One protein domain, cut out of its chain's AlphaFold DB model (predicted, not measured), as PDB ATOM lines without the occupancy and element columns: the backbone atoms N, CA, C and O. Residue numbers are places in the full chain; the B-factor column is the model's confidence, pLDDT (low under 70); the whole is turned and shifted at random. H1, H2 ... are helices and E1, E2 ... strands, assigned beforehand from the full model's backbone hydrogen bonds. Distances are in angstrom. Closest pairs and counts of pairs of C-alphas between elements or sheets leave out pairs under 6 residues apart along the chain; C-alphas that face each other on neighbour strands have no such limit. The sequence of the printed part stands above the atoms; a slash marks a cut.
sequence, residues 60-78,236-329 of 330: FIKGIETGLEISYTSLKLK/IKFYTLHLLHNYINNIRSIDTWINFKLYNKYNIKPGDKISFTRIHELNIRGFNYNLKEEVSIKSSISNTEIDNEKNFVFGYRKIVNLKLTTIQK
ATOM      1  N   PHE A  60       4.684 200.287   6.755       93.81
ATOM      2  CA  PHE A  60       5.914 201.009   6.428       93.81
ATOM      3  C   PHE A  60       5.946 202.375   7.121       93.81
ATOM      4  O   PHE A  60       5.079 203.222   6.910       93.81
ATOM      5  N   ILE A  61       7.007 202.612   7.887       91.94
ATOM      6  CA  ILE A  61       7.292 203.870   8.581       91.94
ATOM      7  C   ILE A  61       8.711 204.345   8.255       91.94
ATOM      8  O   ILE A  61       9.487 203.649   7.596       91.94
ATOM      9  N   LYS A  62       9.068 205.549   8.717       89.75
ATOM     10  CA  LYS A  62      10.431 206.078   8.574       89.75
ATOM     11  C   LYS A  62      11.442 205.080   9.148       89.75
ATOM     12  O   LYS A  62      11.298 204.640  10.283       89.75
ATOM     13  N   GLY A  63      12.476 204.780   8.365       89.75
ATOM     14  CA  GLY A  63      13.504 203.806   8.726       89.75
ATOM     15  C   GLY A  63      13.276 202.407   8.157       89.75
ATOM     16  O   GLY A  63      14.099 201.550   8.446       89.75
ATOM     17  N   ILE A  64      12.217 202.182   7.368       95.75
ATOM     18  CA  ILE A  64      11.936 200.932   6.645       95.75
ATOM     19  C   ILE A  64      12.018 201.193   5.142       95.75
ATOM     20  O   ILE A  64      11.312 202.063   4.632       95.75
ATOM     21  N   GLU A  65      12.860 200.441   4.439       96.31
ATOM     22  CA  GLU A  65      13.107 200.651   3.015       96.31
ATOM     23  C   GLU A  65      13.577 199.366   2.321       96.31
ATOM     24  O   GLU A  65      14.484 198.679   2.802       96.31
ATOM     25  N   THR A  66      12.970 199.031   1.182       97.56
ATOM     26  CA  THR A  66      13.382 197.867   0.382       97.56
ATOM     27  C   THR A  66      14.599 198.200  -0.479       97.56
ATOM     28  O   THR A  66      14.836 199.351  -0.838       97.56
ATOM     29  N   GLY A  67      15.357 197.184  -0.892       96.62
ATOM     30  CA  GLY A  67      16.463 197.343  -1.835       96.62
ATOM     31  C   GLY A  67      16.016 197.933  -3.177       96.62
ATOM     32  O   GLY A  67      16.773 198.666  -3.813       96.62
ATOM     33  N   LEU A  68      14.769 197.667  -3.587       96.00
ATOM     34  CA  LEU A  68      14.174 198.285  -4.771       96.00
ATOM     35  C   LEU A  68      13.914 199.780  -4.551       96.00
ATOM     36  O   LEU A  68      14.292 200.580  -5.404       96.00
ATOM     37  N   GLU A  69      13.331 200.174  -3.417       96.19
ATOM     38  CA  GLU A  69      13.098 201.584  -3.076       96.19
ATOM     39  C   GLU A  69      14.421 202.358  -2.953       96.19
ATOM     40  O   GLU A  69      14.557 203.436  -3.536       96.19
ATOM     41  N   ILE A  70      15.441 201.748  -2.334       95.81
ATOM     42  CA  ILE A  70      16.799 202.306  -2.196       95.81
ATOM     43  C   ILE A  70      17.414 202.660  -3.551       95.81
ATOM     44  O   ILE A  70      18.116 203.669  -3.671       95.81
ATOM     45  N   SER A  71      17.134 201.880  -4.600       94.81
ATOM     46  CA  SER A  71      17.632 202.169  -5.955       94.81
ATOM     47  C   SER A  71      17.103 203.490  -6.537       94.81
ATOM     48  O   SER A  71      17.707 204.042  -7.455       94.81
ATOM     49  N   TYR A  72      16.010 204.024  -5.983       96.25
ATOM     50  CA  TYR A  72      15.436 205.317  -6.344       96.25
ATOM     51  C   TYR A  72      15.809 206.415  -5.343       96.25
ATOM     52  O   TYR A  72      16.216 207.509  -5.743       96.25
ATOM     53  N   THR A  73      15.704 206.147  -4.041       94.25
ATOM     54  CA  THR A  73      15.945 207.158  -2.999       94.25
ATOM     55  C   THR A  73      17.412 207.564  -2.898       94.25
ATOM     56  O   THR A  73      17.687 208.750  -2.714       94.25
ATOM     57  N   SER A  74      18.354 206.643  -3.133       94.25
ATOM     58  CA  SER A  74      19.793 206.954  -3.209       94.25
ATOM     59  C   SER A  74      20.141 207.940  -4.332       94.25
ATOM     60  O   SER A  74      21.101 208.697  -4.213       94.25
ATOM     61  N   LEU A  75      19.318 208.003  -5.384       95.75
ATOM     62  CA  LEU A  75      19.434 208.951  -6.497       95.75
ATOM     63  C   LEU A  75      18.551 210.196  -6.307       95.75
ATOM     64  O   LEU A  75      18.413 211.016  -7.219       95.75
ATOM     65  N   LYS A  76      17.913 210.346  -5.139       94.25
ATOM     66  CA  LYS A  76      16.916 211.388  -4.842       94.25
ATOM     67  C   LYS A  76      15.774 211.426  -5.874       94.25
ATOM     68  O   LYS A  76      15.246 212.493  -6.188       94.25
ATOM     69  N   LEU A  77      15.397 210.271  -6.427       94.56
ATOM     70  CA  LEU A  77      14.293 210.131  -7.380       94.56
ATOM     71  C   LEU A  77      12.992 209.829  -6.636       94.56
ATOM     72  O   LEU A  77      12.606 208.674  -6.465       94.56
ATOM     73  N   LYS A  78      12.311 210.886  -6.188       90.00
ATOM     74  CA  LYS A  78      11.012 210.776  -5.511       90.00
ATOM     75  C   LYS A  78       9.854 211.044  -6.471       90.00
ATOM     76  O   LYS A  78       9.131 210.116  -6.818       90.00
ATOM     77  N   ILE A 236       3.066 210.856  -9.960       90.38
ATOM     78  CA  ILE A 236       3.381 209.485  -9.577       90.38
ATOM     79  C   ILE A 236       4.851 209.410  -9.170       90.38
ATOM     80  O   ILE A 236       5.738 209.902  -9.872       90.38
ATOM     81  N   LYS A 237       5.114 208.791  -8.017       94.38
ATOM     82  CA  LYS A 237       6.482 208.584  -7.537       94.38
ATOM     83  C   LYS A 237       7.217 207.585  -8.428       94.38
ATOM     84  O   LYS A 237       6.615 206.612  -8.883       94.38
ATOM     85  N   PHE A 238       8.524 207.766  -8.597       96.44
ATOM     86  CA  PHE A 238       9.360 206.874  -9.413       96.44
ATOM     87  C   PHE A 238       9.291 205.414  -8.942       96.44
ATOM     88  O   PHE A 238       9.051 204.516  -9.747       96.44
ATOM     89  N   TYR A 239       9.422 205.180  -7.633       96.75
ATOM     90  CA  TYR A 239       9.314 203.833  -7.066       96.75
ATOM     91  C   TYR A 239       7.906 203.240  -7.240       96.75
ATOM     92  O   TYR A 239       7.761 202.099  -7.667       96.75
ATOM     93  N   THR A 240       6.852 204.032  -7.012       96.38
ATOM     94  CA  THR A 240       5.465 203.596  -7.246       96.38
ATOM     95  C   THR A 240       5.233 203.191  -8.703       96.38
ATOM     96  O   THR A 240       4.599 202.170  -8.959       96.38
ATOM     97  N   LEU A 241       5.758 203.961  -9.661       96.31
ATOM     98  CA  LEU A 241       5.690 203.610 -11.076       96.31
ATOM     99  C   LEU A 241       6.406 202.284 -11.356       96.31
ATOM    100  O   LEU A 241       5.871 201.459 -12.088       96.31
ATOM    101  N   HIS A 242       7.586 202.068 -10.772       97.12
ATOM    102  CA  HIS A 242       8.312 200.809 -10.923       97.12
ATOM    103  C   HIS A 242       7.470 199.612 -10.467       97.12
ATOM    104  O   HIS A 242       7.335 198.637 -11.204       97.12
ATOM    105  N   LEU A 243       6.862 199.705  -9.282       97.06
ATOM    106  CA  LEU A 243       6.003 198.644  -8.758       97.06
ATOM    107  C   LEU A 243       4.757 198.437  -9.627       97.06
ATOM    108  O   LEU A 243       4.422 197.300  -9.954       97.06
ATOM    109  N   LEU A 244       4.095 199.518 -10.054       95.75
ATOM    110  CA  LEU A 244       2.943 199.430 -10.949       95.75
ATOM    111  C   LEU A 244       3.319 198.754 -12.272       95.75
ATOM    112  O   LEU A 244       2.621 197.851 -12.721       95.75
ATOM    113  N   HIS A 245       4.433 199.156 -12.880       96.44
ATOM    114  CA  HIS A 245       4.920 198.578 -14.126       96.44
ATOM    115  C   HIS A 245       5.189 197.071 -13.991       96.44
ATOM    116  O   HIS A 245       4.778 196.298 -14.854       96.44
ATOM    117  N   ASN A 246       5.804 196.637 -12.885       96.69
ATOM    118  CA  ASN A 246       6.005 195.215 -12.594       96.69
ATOM    119  C   ASN A 246       4.668 194.476 -12.452       96.69
ATOM    120  O   ASN A 246       4.479 193.425 -13.062       96.69
ATOM    121  N   TYR A 247       3.716 195.051 -11.710       95.62
ATOM    122  CA  TYR A 247       2.393 194.458 -11.518       95.62
ATOM    123  C   TYR A 247       1.653 194.243 -12.848       95.62
ATOM    124  O   TYR A 247       1.121 193.156 -13.085       95.62
ATOM    125  N   ILE A 248       1.655 195.248 -13.731       94.06
ATOM    126  CA  ILE A 248       1.010 195.173 -15.052       94.06
ATOM    127  C   ILE A 248       1.677 194.133 -15.958       94.06
ATOM    128  O   ILE A 248       0.984 193.429 -16.687       94.06
ATOM    129  N   ASN A 249       2.991 193.951 -15.838       95.62
ATOM    130  CA  ASN A 249       3.735 192.903 -16.535       95.62
ATOM    131  C   ASN A 249       3.677 191.529 -15.837       95.62
ATOM    132  O   ASN A 249       4.498 190.656 -16.108       95.62
ATOM    133  N   ASN A 250       2.710 191.310 -14.938       94.94
ATOM    134  CA  ASN A 250       2.512 190.069 -14.180       94.94
ATOM    135  C   ASN A 250       3.689 189.653 -13.273       94.94
ATOM    136  O   ASN A 250       3.708 188.535 -12.756       94.94
ATOM    137  N   ILE A 251       4.618 190.564 -12.983       96.31
ATOM    138  CA  ILE A 251       5.677 190.373 -11.989       96.31
ATOM    139  C   ILE A 251       5.110 190.772 -10.622       96.31
ATOM    140  O   ILE A 251       5.249 191.904 -10.161       96.31
ATOM    141  N   ARG A 252       4.394 189.836  -9.989       94.38
ATOM    142  CA  ARG A 252       3.672 190.081  -8.724       94.38
ATOM    143  C   ARG A 252       4.436 189.678  -7.469       94.38
ATOM    144  O   ARG A 252       4.013 190.049  -6.379       94.38
ATOM    145  N   SER A 253       5.507 188.905  -7.611       95.81
ATOM    146  CA  SER A 253       6.369 188.475  -6.512       95.81
ATOM    147  C   SER A 253       7.819 188.742  -6.895       95.81
ATOM    148  O   SER A 253       8.244 188.370  -7.988       95.81
ATOM    149  N   ILE A 254       8.547 189.440  -6.028       96.62
ATOM    150  CA  ILE A 254       9.904 189.912  -6.288       96.62
ATOM    151  C   ILE A 254      10.767 189.584  -5.077       96.62
ATOM    152  O   ILE A 254      10.493 190.026  -3.961       96.62
ATOM    153  N   ASP A 255      11.838 188.835  -5.305       96.81
ATOM    154  CA  ASP A 255      12.852 188.615  -4.285       96.81
ATOM    155  C   ASP A 255      13.785 189.822  -4.204       96.81
ATOM    156  O   ASP A 255      14.337 190.290  -5.200       96.81
ATOM    157  N   THR A 256      13.944 190.352  -2.995       96.75
ATOM    158  CA  THR A 256      14.804 191.502  -2.723       96.75
ATOM    159  C   THR A 256      15.306 191.438  -1.280       96.75
ATOM    160  O   THR A 256      15.281 190.387  -0.636       96.75
ATOM    161  N   TRP A 257      15.790 192.557  -0.762       97.56
ATOM    162  CA  TRP A 257      16.172 192.714   0.631       97.56
ATOM    163  C   TRP A 257      15.534 193.967   1.228       97.56
ATOM    164  O   TRP A 257      15.041 194.829   0.503       97.56
ATOM    165  N   ILE A 258      15.531 194.069   2.551       97.75
ATOM    166  CA  ILE A 258      14.990 195.211   3.289       97.75
ATOM    167  C   ILE A 258      15.992 195.695   4.334       97.75
ATOM    168  O   ILE A 258      16.709 194.897   4.947       97.75
ATOM    169  N   ASN A 259      16.021 197.007   4.541       97.50
ATOM    170  CA  ASN A 259      16.560 197.622   5.742       97.50
ATOM    171  C   ASN A 259      15.393 198.090   6.604       97.50
ATOM    172  O   ASN A 259      14.473 198.733   6.100       97.50
ATOM    173  N   PHE A 260      15.439 197.811   7.900       96.88
ATOM    174  CA  PHE A 260      14.507 198.403   8.848       96.88
ATOM    175  C   PHE A 260      15.188 198.709  10.174       96.88
ATOM    176  O   PHE A 260      16.084 197.988  10.608       96.88
ATOM    177  N   LYS A 261      14.744 199.777  10.833       95.88
ATOM    178  CA  LYS A 261      15.028 200.059  12.241       95.88
ATOM    179  C   LYS A 261      13.802 200.720  12.850       95.88
ATOM    180  O   LYS A 261      13.434 201.818  12.442       95.88
ATOM    181  N   LEU A 262      13.174 200.060  13.817       94.44
ATOM    182  CA  LEU A 262      11.930 200.522  14.429       94.44
ATOM    183  C   LEU A 262      11.893 200.219  15.923       94.44
ATOM    184  O   LEU A 262      12.440 199.219  16.381       94.44
ATOM    185  N   TYR A 263      11.264 201.109  16.685       94.31
ATOM    186  CA  TYR A 263      11.033 200.889  18.109       94.31
ATOM    187  C   TYR A 263      10.013 199.756  18.284       94.31
ATOM    188  O   TYR A 263       8.983 199.743  17.602       94.31
ATOM    189  N   ASN A 264      10.290 198.808  19.176       91.62
ATOM    190  CA  ASN A 264       9.561 197.546  19.290       91.62
ATOM    191  C   ASN A 264       8.198 197.697  20.001       91.62
ATOM    192  O   ASN A 264       7.963 197.145  21.073       91.62
ATOM    193  N   LYS A 265       7.264 198.449  19.402       91.69
ATOM    194  CA  LYS A 265       5.874 198.580  19.900       91.69
ATOM    195  C   LYS A 265       5.026 197.333  19.644       91.69
ATOM    196  O   LYS A 265       3.961 197.192  20.230       91.69
ATOM    197  N   TYR A 266       5.495 196.454  18.761       90.06
ATOM    198  CA  TYR A 266       4.776 195.267  18.298       90.06
ATOM    199  C   TYR A 266       5.120 194.005  19.101       90.06
ATOM    200  O   TYR A 266       4.620 192.934  18.773       90.06
ATOM    201  N   ASN A 267       5.947 194.127  20.151       90.75
ATOM    202  CA  ASN A 267       6.394 193.015  20.998       90.75
ATOM    203  C   ASN A 267       7.039 191.871  20.192       90.75
ATOM    204  O   ASN A 267       6.796 190.696  20.461       90.75
ATOM    205  N   ILE A 268       7.837 192.241  19.190       92.69
ATOM    206  CA  ILE A 268       8.594 191.325  18.336       92.69
ATOM    207  C   ILE A 268       9.673 190.651  19.174       92.69
ATOM    208  O   ILE A 268      10.404 191.317  19.916       92.69
ATOM    209  N   LYS A 269       9.799 189.342  19.010       92.94
ATOM    210  CA  LYS A 269      10.757 188.477  19.688       92.94
ATOM    211  C   LYS A 269      11.575 187.673  18.677       92.94
ATOM    212  O   LYS A 269      11.186 187.536  17.514       92.94
ATOM    213  N   PRO A 270      12.722 187.117  19.098       93.38
ATOM    214  CA  PRO A 270      13.458 186.184  18.261       93.38
ATOM    215  C   PRO A 270      12.574 184.979  17.921       93.38
ATOM    216  O   PRO A 270      11.881 184.452  18.788       93.38
ATOM    217  N   GLY A 271      12.602 184.546  16.662       93.19
ATOM    218  CA  GLY A 271      11.724 183.501  16.129       93.19
ATOM    219  C   GLY A 271      10.492 184.028  15.388       93.19
ATOM    220  O   GLY A 271       9.974 183.316  14.528       93.19
ATOM    221  N   ASP A 272      10.090 185.282  15.610       93.56
ATOM    222  CA  ASP A 272       8.916 185.851  14.945       93.56
ATOM    223  C   ASP A 272       9.148 186.067  13.446       93.56
ATOM    224  O   ASP A 272      10.252 186.395  12.988       93.56
ATOM    225  N   LYS A 273       8.071 185.925  12.670       92.75
ATOM    226  CA  LYS A 273       8.015 186.328  11.263       92.75
ATOM    227  C   LYS A 273       7.340 187.690  11.155       92.75
ATOM    228  O   LYS A 273       6.358 187.955  11.838       92.75
ATOM    229  N   ILE A 274       7.852 188.537  10.270       94.44
ATOM    230  CA  ILE A 274       7.360 189.903  10.072       94.44
ATOM    231  C   ILE A 274       7.007 190.126   8.605       94.44
ATOM    232  O   ILE A 274       7.741 189.711   7.704       94.44
ATOM    233  N   SER A 275       5.905 190.827   8.377       95.88
ATOM    234  CA  SER A 275       5.550 191.392   7.081       95.88
ATOM    235  C   SER A 275       5.397 192.903   7.199       95.88
ATOM    236  O   SER A 275       4.843 193.403   8.177       95.88
ATOM    237  N   PHE A 276       5.897 193.638   6.211       97.06
ATOM    238  CA  PHE A 276       5.736 195.082   6.111       97.06
ATOM    239  C   PHE A 276       4.736 195.430   5.018       97.06
ATOM    240  O   PHE A 276       4.847 194.922   3.907       97.06
ATOM    241  N   THR A 277       3.780 196.314   5.293       96.62
ATOM    242  CA  THR A 277       2.739 196.672   4.320       96.62
ATOM    243  C   THR A 277       2.682 198.167   4.036       96.62
ATOM    244  O   THR A 277       2.832 199.010   4.924       96.62
ATOM    245  N   ARG A 278       2.484 198.514   2.764       95.38
ATOM    246  CA  ARG A 278       2.314 199.892   2.296       95.38
ATOM    247  C   ARG A 278       1.281 199.939   1.182       95.38
ATOM    248  O   ARG A 278       1.227 199.058   0.329       95.38
ATOM    249  N   ILE A 279       0.477 200.996   1.169       95.75
ATOM    250  CA  ILE A 279      -0.434 201.294   0.065       95.75
ATOM    251  C   ILE A 279       0.153 202.451  -0.739       95.75
ATOM    252  O   ILE A 279       0.443 203.519  -0.204       95.75
ATOM    253  N   HIS A 280       0.324 202.230  -2.035       94.62
ATOM    254  CA  HIS A 280       0.680 203.254  -3.001       94.62
ATOM    255  C   HIS A 280      -0.593 203.760  -3.669       94.62
ATOM    256  O   HIS A 280      -1.235 203.049  -4.449       94.62
ATOM    257  N   GLU A 281      -0.947 205.002  -3.366       91.81
ATOM    258  CA  GLU A 281      -2.061 205.683  -4.013       91.81
ATOM    259  C   GLU A 281      -1.735 205.978  -5.478       91.81
ATOM    260  O   GLU A 281      -0.690 206.551  -5.803       91.81
ATOM    261  N   LEU A 282      -2.633 205.575  -6.377       90.00
ATOM    262  CA  LEU A 282      -2.440 205.709  -7.819       90.00
ATOM    263  C   LEU A 282      -3.429 206.709  -8.402       90.00
ATOM    264  O   LEU A 282      -4.522 206.344  -8.817       90.00
ATOM    265  N   ASN A 283      -3.049 207.979  -8.488       84.00
ATOM    266  CA  ASN A 283      -3.915 209.048  -9.003       84.00
ATOM    267  C   ASN A 283      -3.899 209.140 -10.538       84.00
ATOM    268  O   ASN A 283      -3.665 210.197 -11.122       84.00
ATOM    269  N   ILE A 284      -4.149 208.009 -11.197       82.69
ATOM    270  CA  ILE A 284      -4.211 207.895 -12.654       82.69
ATOM    271  C   ILE A 284      -5.680 207.989 -13.094       82.69
ATOM    272  O   ILE A 284      -6.562 207.337 -12.531       82.69
ATOM    273  N   ARG A 285      -5.973 208.819 -14.101       77.00
ATOM    274  CA  ARG A 285      -7.342 208.991 -14.611       77.00
ATOM    275  C   ARG A 285      -7.848 207.685 -15.231       77.00
ATOM    276  O   ARG A 285      -7.179 207.121 -16.088       77.00
ATOM    277  N   GLY A 286      -9.053 207.261 -14.846       74.00
ATOM    278  CA  GLY A 286      -9.649 206.002 -15.313       74.00
ATOM    279  C   GLY A 286      -9.129 204.764 -14.578       74.00
ATOM    280  O   GLY A 286      -9.388 203.648 -15.012       74.00
ATOM    281  N   PHE A 287      -8.399 204.958 -13.477       81.00
ATOM    282  CA  PHE A 287      -7.761 203.894 -12.721       81.00
ATOM    283  C   PHE A 287      -8.320 203.801 -11.295       81.00
ATOM    284  O   PHE A 287      -8.096 204.678 -10.451       81.00
ATOM    285  N   ASN A 288      -9.040 202.711 -11.018       83.88
ATOM    286  CA  ASN A 288      -9.895 202.583  -9.829       83.88
ATOM    287  C   ASN A 288      -9.296 201.706  -8.721       83.88
ATOM    288  O   ASN A 288     -10.018 201.220  -7.856       83.88
ATOM    289  N   TYR A 289      -7.984 201.483  -8.733       88.50
ATOM    290  CA  TYR A 289      -7.313 200.732  -7.679       88.50
ATOM    291  C   TYR A 289      -6.007 201.392  -7.240       88.50
ATOM    292  O   TYR A 289      -5.371 202.118  -8.001       88.50
ATOM    293  N   ASN A 290      -5.636 201.151  -5.988       93.88
ATOM    294  CA  ASN A 290      -4.321 201.421  -5.424       93.88
ATOM    295  C   ASN A 290      -3.484 200.138  -5.452       93.88
ATOM    296  O   ASN A 290      -4.023 199.035  -5.588       93.88
ATOM    297  N   LEU A 291      -2.168 200.279  -5.318       95.38
ATOM    298  CA  LEU A 291      -1.247 199.146  -5.273       95.38
ATOM    299  C   LEU A 291      -0.833 198.882  -3.824       95.38
ATOM    300  O   LEU A 291      -0.323 199.779  -3.158       95.38
ATOM    301  N   LYS A 292      -1.050 197.663  -3.333       96.62
ATOM    302  CA  LYS A 292      -0.542 197.200  -2.041       96.62
ATOM    303  C   LYS A 292       0.806 196.525  -2.260       96.62
ATOM    304  O   LYS A 292       0.912 195.588  -3.048       96.62
ATOM    305  N   GLU A 293       1.803 197.011  -1.540       97.50
ATOM    306  CA  GLU A 293       3.108 196.389  -1.366       97.50
ATOM    307  C   GLU A 293       3.094 195.640  -0.029       97.50
ATOM    308  O   GLU A 293       2.800 196.225   1.016       97.50
ATOM    309  N   GLU A 294       3.375 194.342  -0.063       97.62
ATOM    310  CA  GLU A 294       3.536 193.495   1.119       97.62
ATOM    311  C   GLU A 294       4.917 192.841   1.076       97.62
ATOM    312  O   GLU A 294       5.261 192.197   0.090       97.62
ATOM    313  N   VAL A 295       5.726 193.018   2.116       97.62
ATOM    314  CA  VAL A 295       7.130 192.604   2.149       97.62
ATOM    315  C   VAL A 295       7.374 191.696   3.342       97.62
ATOM    316  O   VAL A 295       7.525 192.166   4.467       97.62
ATOM    317  N   SER A 296       7.466 190.397   3.086       96.75
ATOM    318  CA  SER A 296       7.629 189.380   4.127       96.75
ATOM    319  C   SER A 296       9.084 188.948   4.255       96.75
ATOM    320  O   SER A 296       9.724 188.587   3.261       96.75
ATOM    321  N   ILE A 297       9.616 188.944   5.481       95.50
ATOM    322  CA  ILE A 297      10.961 188.417   5.755       95.50
ATOM    323  C   ILE A 297      10.993 186.904   5.515       95.50
ATOM    324  O   ILE A 297      10.099 186.178   5.950       95.50
ATOM    325  N   LYS A 298      12.021 186.410   4.812       94.38
ATOM    326  CA  LYS A 298      12.146 184.967   4.534       94.38
ATOM    327  C   LYS A 298      12.612 184.176   5.756       94.38
ATOM    328  O   LYS A 298      12.194 183.039   5.949       94.38
ATOM    329  N   SER A 299      13.476 184.776   6.571       92.00
ATOM    330  CA  SER A 299      13.940 184.219   7.841       92.00
ATOM    331  C   SER A 299      13.303 184.954   9.010       92.00
ATOM    332  O   SER A 299      13.078 186.161   8.929       92.00
ATOM    333  N   SER A 300      13.041 184.234  10.101       93.25
ATOM    334  CA  SER A 300      12.577 184.832  11.350       93.25
ATOM    335  C   SER A 300      13.575 185.856  11.903       93.25
ATOM    336  O   SER A 300      14.739 185.930  11.488       93.25
ATOM    337  N   ILE A 301      13.115 186.665  12.853       94.88
ATOM    338  CA  ILE A 301      13.976 187.578  13.603       94.88
ATOM    339  C   ILE A 301      14.957 186.775  14.459       94.88
ATOM    340  O   ILE A 301      14.590 185.805  15.119       94.88
ATOM    341  N   SER A 302      16.224 187.164  14.412       94.06
ATOM    342  CA  SER A 302      17.310 186.589  15.200       94.06
ATOM    343  C   SER A 302      17.562 187.395  16.475       94.06
ATOM    344  O   SER A 302      17.168 188.554  16.585       94.06
ATOM    345  N   ASN A 303      18.279 186.803  17.433       93.06
ATOM    346  CA  ASN A 303      18.652 187.488  18.677       93.06
ATOM    347  C   ASN A 303      19.469 188.767  18.428       93.06
ATOM    348  O   ASN A 303      19.336 189.732  19.166       93.06
ATOM    349  N   THR A 304      20.300 188.785  17.382       93.62
ATOM    350  CA  THR A 304      21.161 189.928  17.037       93.62
ATOM    351  C   THR A 304      20.409 191.095  16.404       93.62
ATOM    352  O   THR A 304      20.982 192.164  16.237       93.62
ATOM    353  N   GLU A 305      19.152 190.893  16.015       94.44
ATOM    354  CA  GLU A 305      18.295 191.898  15.373       94.44
ATOM    355  C   GLU A 305      17.393 192.624  16.383       94.44
ATOM    356  O   GLU A 305      16.553 193.440  15.997       94.44
ATOM    357  N   ILE A 306      17.570 192.338  17.677       93.62
ATOM    358  CA  ILE A 306      16.853 192.969  18.782       93.62
ATOM    359  C   ILE A 306      17.861 193.636  19.715       93.62
ATOM    360  O   ILE A 306      18.724 192.988  20.302       93.62
ATOM    361  N   ASP A 307      17.716 194.946  19.873       93.50
ATOM    362  CA  ASP A 307      18.395 195.725  20.903       93.50
ATOM    363  C   ASP A 307      17.442 195.855  22.095       93.50
ATOM    364  O   ASP A 307      16.513 196.666  22.075       93.50
ATOM    365  N   ASN A 308      17.650 195.019  23.116       87.44
ATOM    366  CA  ASN A 308      16.817 195.009  24.321       87.44
ATOM    367  C   ASN A 308      17.016 196.262  25.185       87.44
ATOM    368  O   ASN A 308      16.078 196.686  25.851       87.44
ATOM    369  N   GLU A 309      18.207 196.871  25.172       89.62
ATOM    370  CA  GLU A 309      18.505 198.055  25.988       89.62
ATOM    371  C   GLU A 309      17.756 199.280  25.468       89.62
ATOM    372  O   GLU A 309      17.204 200.064  26.237       89.62
ATOM    373  N   LYS A 310      17.711 199.435  24.141       90.44
ATOM    374  CA  LYS A 310      17.052 200.568  23.479       90.44
ATOM    375  C   LYS A 310      15.661 200.230  22.945       90.44
ATOM    376  O   LYS A 310      15.009 201.090  22.355       90.44
ATOM    377  N   ASN A 311      15.216 198.989  23.141       93.38
ATOM    378  CA  ASN A 311      13.949 198.444  22.667       93.38
ATOM    379  C   ASN A 311      13.717 198.677  21.157       93.38
ATOM    380  O   ASN A 311      12.645 199.111  20.726       93.38
ATOM    381  N   PHE A 312      14.741 198.411  20.338       94.75
ATOM    382  CA  PHE A 312      14.661 198.481  18.875       94.75
ATOM    383  C   PHE A 312      14.716 197.093  18.248       94.75
ATOM    384  O   PHE A 312      15.433 196.214  18.713       94.75
ATOM    385  N   VAL A 313      14.029 196.945  17.118       95.12
ATOM    386  CA  VAL A 313      14.248 195.844  16.178       95.12
ATOM    387  C   VAL A 313      14.816 196.421  14.899       95.12
ATOM    388  O   VAL A 313      14.357 197.463  14.411       95.12
ATOM    389  N   PHE A 314      15.825 195.762  14.354       96.06
ATOM    390  CA  PHE A 314      16.466 196.195  13.129       96.06
ATOM    391  C   PHE A 314      16.875 195.016  12.259       96.06
ATOM    392  O   PHE A 314      17.146 193.925  12.738       96.06
ATOM    393  N   GLY A 315      16.958 195.263  10.961       95.19
ATOM    394  CA  GLY A 315      17.493 194.324   9.991       95.19
ATOM    395  C   GLY A 315      18.237 195.094   8.921       95.19
ATOM    396  O   GLY A 315      17.760 196.124   8.443       95.19
ATOM    397  N   TYR A 316      19.417 194.606   8.557       95.88
ATOM    398  CA  TYR A 316      20.220 195.173   7.481       95.88
ATOM    399  C   TYR A 316      20.339 194.157   6.353       95.88
ATOM    400  O   TYR A 316      20.801 193.039   6.572       95.88
ATOM    401  N   ARG A 317      19.906 194.546   5.149       95.38
ATOM    402  CA  ARG A 317      19.856 193.695   3.953       95.38
ATOM    403  C   ARG A 317      19.209 192.329   4.212       95.38
ATOM    404  O   ARG A 317      19.624 191.321   3.642       95.38
ATOM    405  N   LYS A 318      18.175 192.287   5.056       96.38
ATOM    406  CA  LYS A 318      17.457 191.043   5.359       96.38
ATOM    407  C   LYS A 318      16.694 190.605   4.111       96.38
ATOM    408  O   LYS A 318      16.035 191.432   3.490       96.38
ATOM    409  N   ILE A 319      16.801 189.336   3.721       97.50
ATOM    410  CA  ILE A 319      16.160 188.828   2.499       97.50
ATOM    411  C   ILE A 319      14.643 188.765   2.687       97.50
ATOM    412  O   ILE A 319      14.147 188.236   3.686       97.50
ATOM    413  N   VAL A 320      13.912 189.274   1.698       97.50
ATOM    414  CA  VAL A 320      12.451 189.372   1.715       97.50
ATOM    415  C   VAL A 320      11.845 188.920   0.396       97.50
ATOM    416  O   VAL A 320      12.510 188.908  -0.643       97.50
ATOM    417  N   ASN A 321      10.564 188.575   0.444       97.62
ATOM    418  CA  ASN A 321       9.720 188.489  -0.735       97.62
ATOM    419  C   ASN A 321       8.728 189.656  -0.717       97.62
ATOM    420  O   ASN A 321       7.994 189.829   0.255       97.62
ATOM    421  N   LEU A 322       8.734 190.454  -1.780       97.81
ATOM    422  CA  LEU A 322       7.773 191.522  -2.012       97.81
ATOM    423  C   LEU A 322       6.646 190.985  -2.890       97.81
ATOM    424  O   LEU A 322       6.898 190.490  -3.987       97.81
ATOM    425  N   LYS A 323       5.407 191.123  -2.430       97.88
ATOM    426  CA  LYS A 323       4.188 190.765  -3.145       97.88
ATOM    427  C   LYS A 323       3.369 192.012  -3.466       97.88
ATOM    428  O   LYS A 323       3.182 192.884  -2.619       97.88
ATOM    429  N   LEU A 324       2.868 192.073  -4.696       97.81
ATOM    430  CA  LEU A 324       2.024 193.156  -5.191       97.81
ATOM    431  C   LEU A 324       0.584 192.680  -5.372       97.81
ATOM    432  O   LEU A 324       0.322 191.701  -6.077       97.81
ATOM    433  N   THR A 325      -0.355 193.403  -4.771       95.19
ATOM    434  CA  THR A 325      -1.797 193.203  -4.964       95.19
ATOM    435  C   THR A 325      -2.501 194.537  -5.183       95.19
ATOM    436  O   THR A 325      -1.915 195.605  -5.006       95.19
ATOM    437  N   THR A 326      -3.757 194.500  -5.619       93.69
ATOM    438  CA  THR A 326      -4.562 195.706  -5.833       93.69
ATOM    439  C   THR A 326      -5.595 195.868  -4.733       93.69
ATOM    440  O   THR A 326      -6.102 194.894  -4.180       93.69
ATOM    441  N   ILE A 327      -5.917 197.120  -4.428       93.06
ATOM    442  CA  ILE A 327      -6.987 197.494  -3.506       93.06
ATOM    443  C   ILE A 327      -7.933 198.408  -4.276       93.06
ATOM    444  O   ILE A 327      -7.488 199.429  -4.799       93.06
ATOM    445  N   GLN A 328      -9.212 198.048  -4.382       89.12
ATOM    446  CA  GLN A 328     -10.197 198.908  -5.040       89.12
ATOM    447  C   GLN A 328     -10.369 200.221  -4.271       89.12
ATOM    448  O   GLN A 328     -10.329 200.246  -3.043       89.12
ATOM    449  N   LYS A 329     -10.539 201.317  -5.009       82.88
ATOM    450  CA  LYS A 329     -10.929 202.605  -4.437       82.88
ATOM    451  C   LYS A 329     -12.441 202.592  -4.237       82.88
ATOM    452  O   LYS A 329     -13.160 202.262  -5.180       82.88
TER     453      LYS A 329
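What this domain is: This is residues 60 to 78 and 236 to 329 of the 330 residues of an uncharacterized protein of Fusobacterium necrogenes (UniProt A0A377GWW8). One long antiparallel sheet, twisted and curled like part of a barrel, folds back on itself at E5, with two short helices, H1 and H2, on one face. The order across is E1, E2, E5, E4, E3. The printed part has 113 residues, with E1, H1, H2, E2, E3, E4 and E5 along it, class mixed. It is compact, with a radius of gyration of the C-alphas of 15.1 A, yet elongated, spanning 50 by 28 by 23 A.

Where its parts are: Find E5, residues 312 to 328, 34.5 A long, from C-alpha 312 at (14.661, 198.481, 18.875) to C-alpha 328 at (-10.197, 198.908, -5.040). E2 is residues 253 to 263, 28.0 A; E4 289 to 297, 25.8 A; E3 273 to 280, 23.3 A. E1, 64 to 66, 7.1 A, begins at (11.936, 200.932, 6.645). H1 is 67 to 73, 9.9 A; H2 238 to 248, 15.4 A.

How they stand to each other: In the folded sheet, one sheet in two leaves, E1 and E2 face E4 and E3 with E5 as hinge; E5 bends by 97 degrees at residue 316. Look for N 254 and O 322 at 2.8 A between E2 and E5, N 323 and O 294 at 2.7 A between E5 and E4, N 276 and O 295 at 2.8 A between E4 and E3, and N 65 and O 259 at 2.9 A between E1 and E2. E3, E4, E5 form a meander, each the antiparallel neighbour of the one before; with E2, neighbour of E5, they form a Greek key. H2 is over E5 and E4, across the strands, at a height over the sheet of 9.0 A. H1, on the same face at 7.2 A, is over none of the strands, but only just, with 2 C-alphas on E1. They touch at C-alphas 69 and 239, the closest, 5.9 A, at a steep tilt of 42 degrees, opposite ways. Every O i to N i+4 pair is within hydrogen-bond range in H2, 2 of 3 in H1.

The domain as a whole: The C-alphas farthest apart, of Gly 286 and Glu 309, are 50.6 A apart. Residues 79 to 235 are not printed; C-alphas 78 and 236 are 8.7 A apart across the cut. The link from E4 to E5 is long, 14 residues. No printed residue has pLDDT under 70.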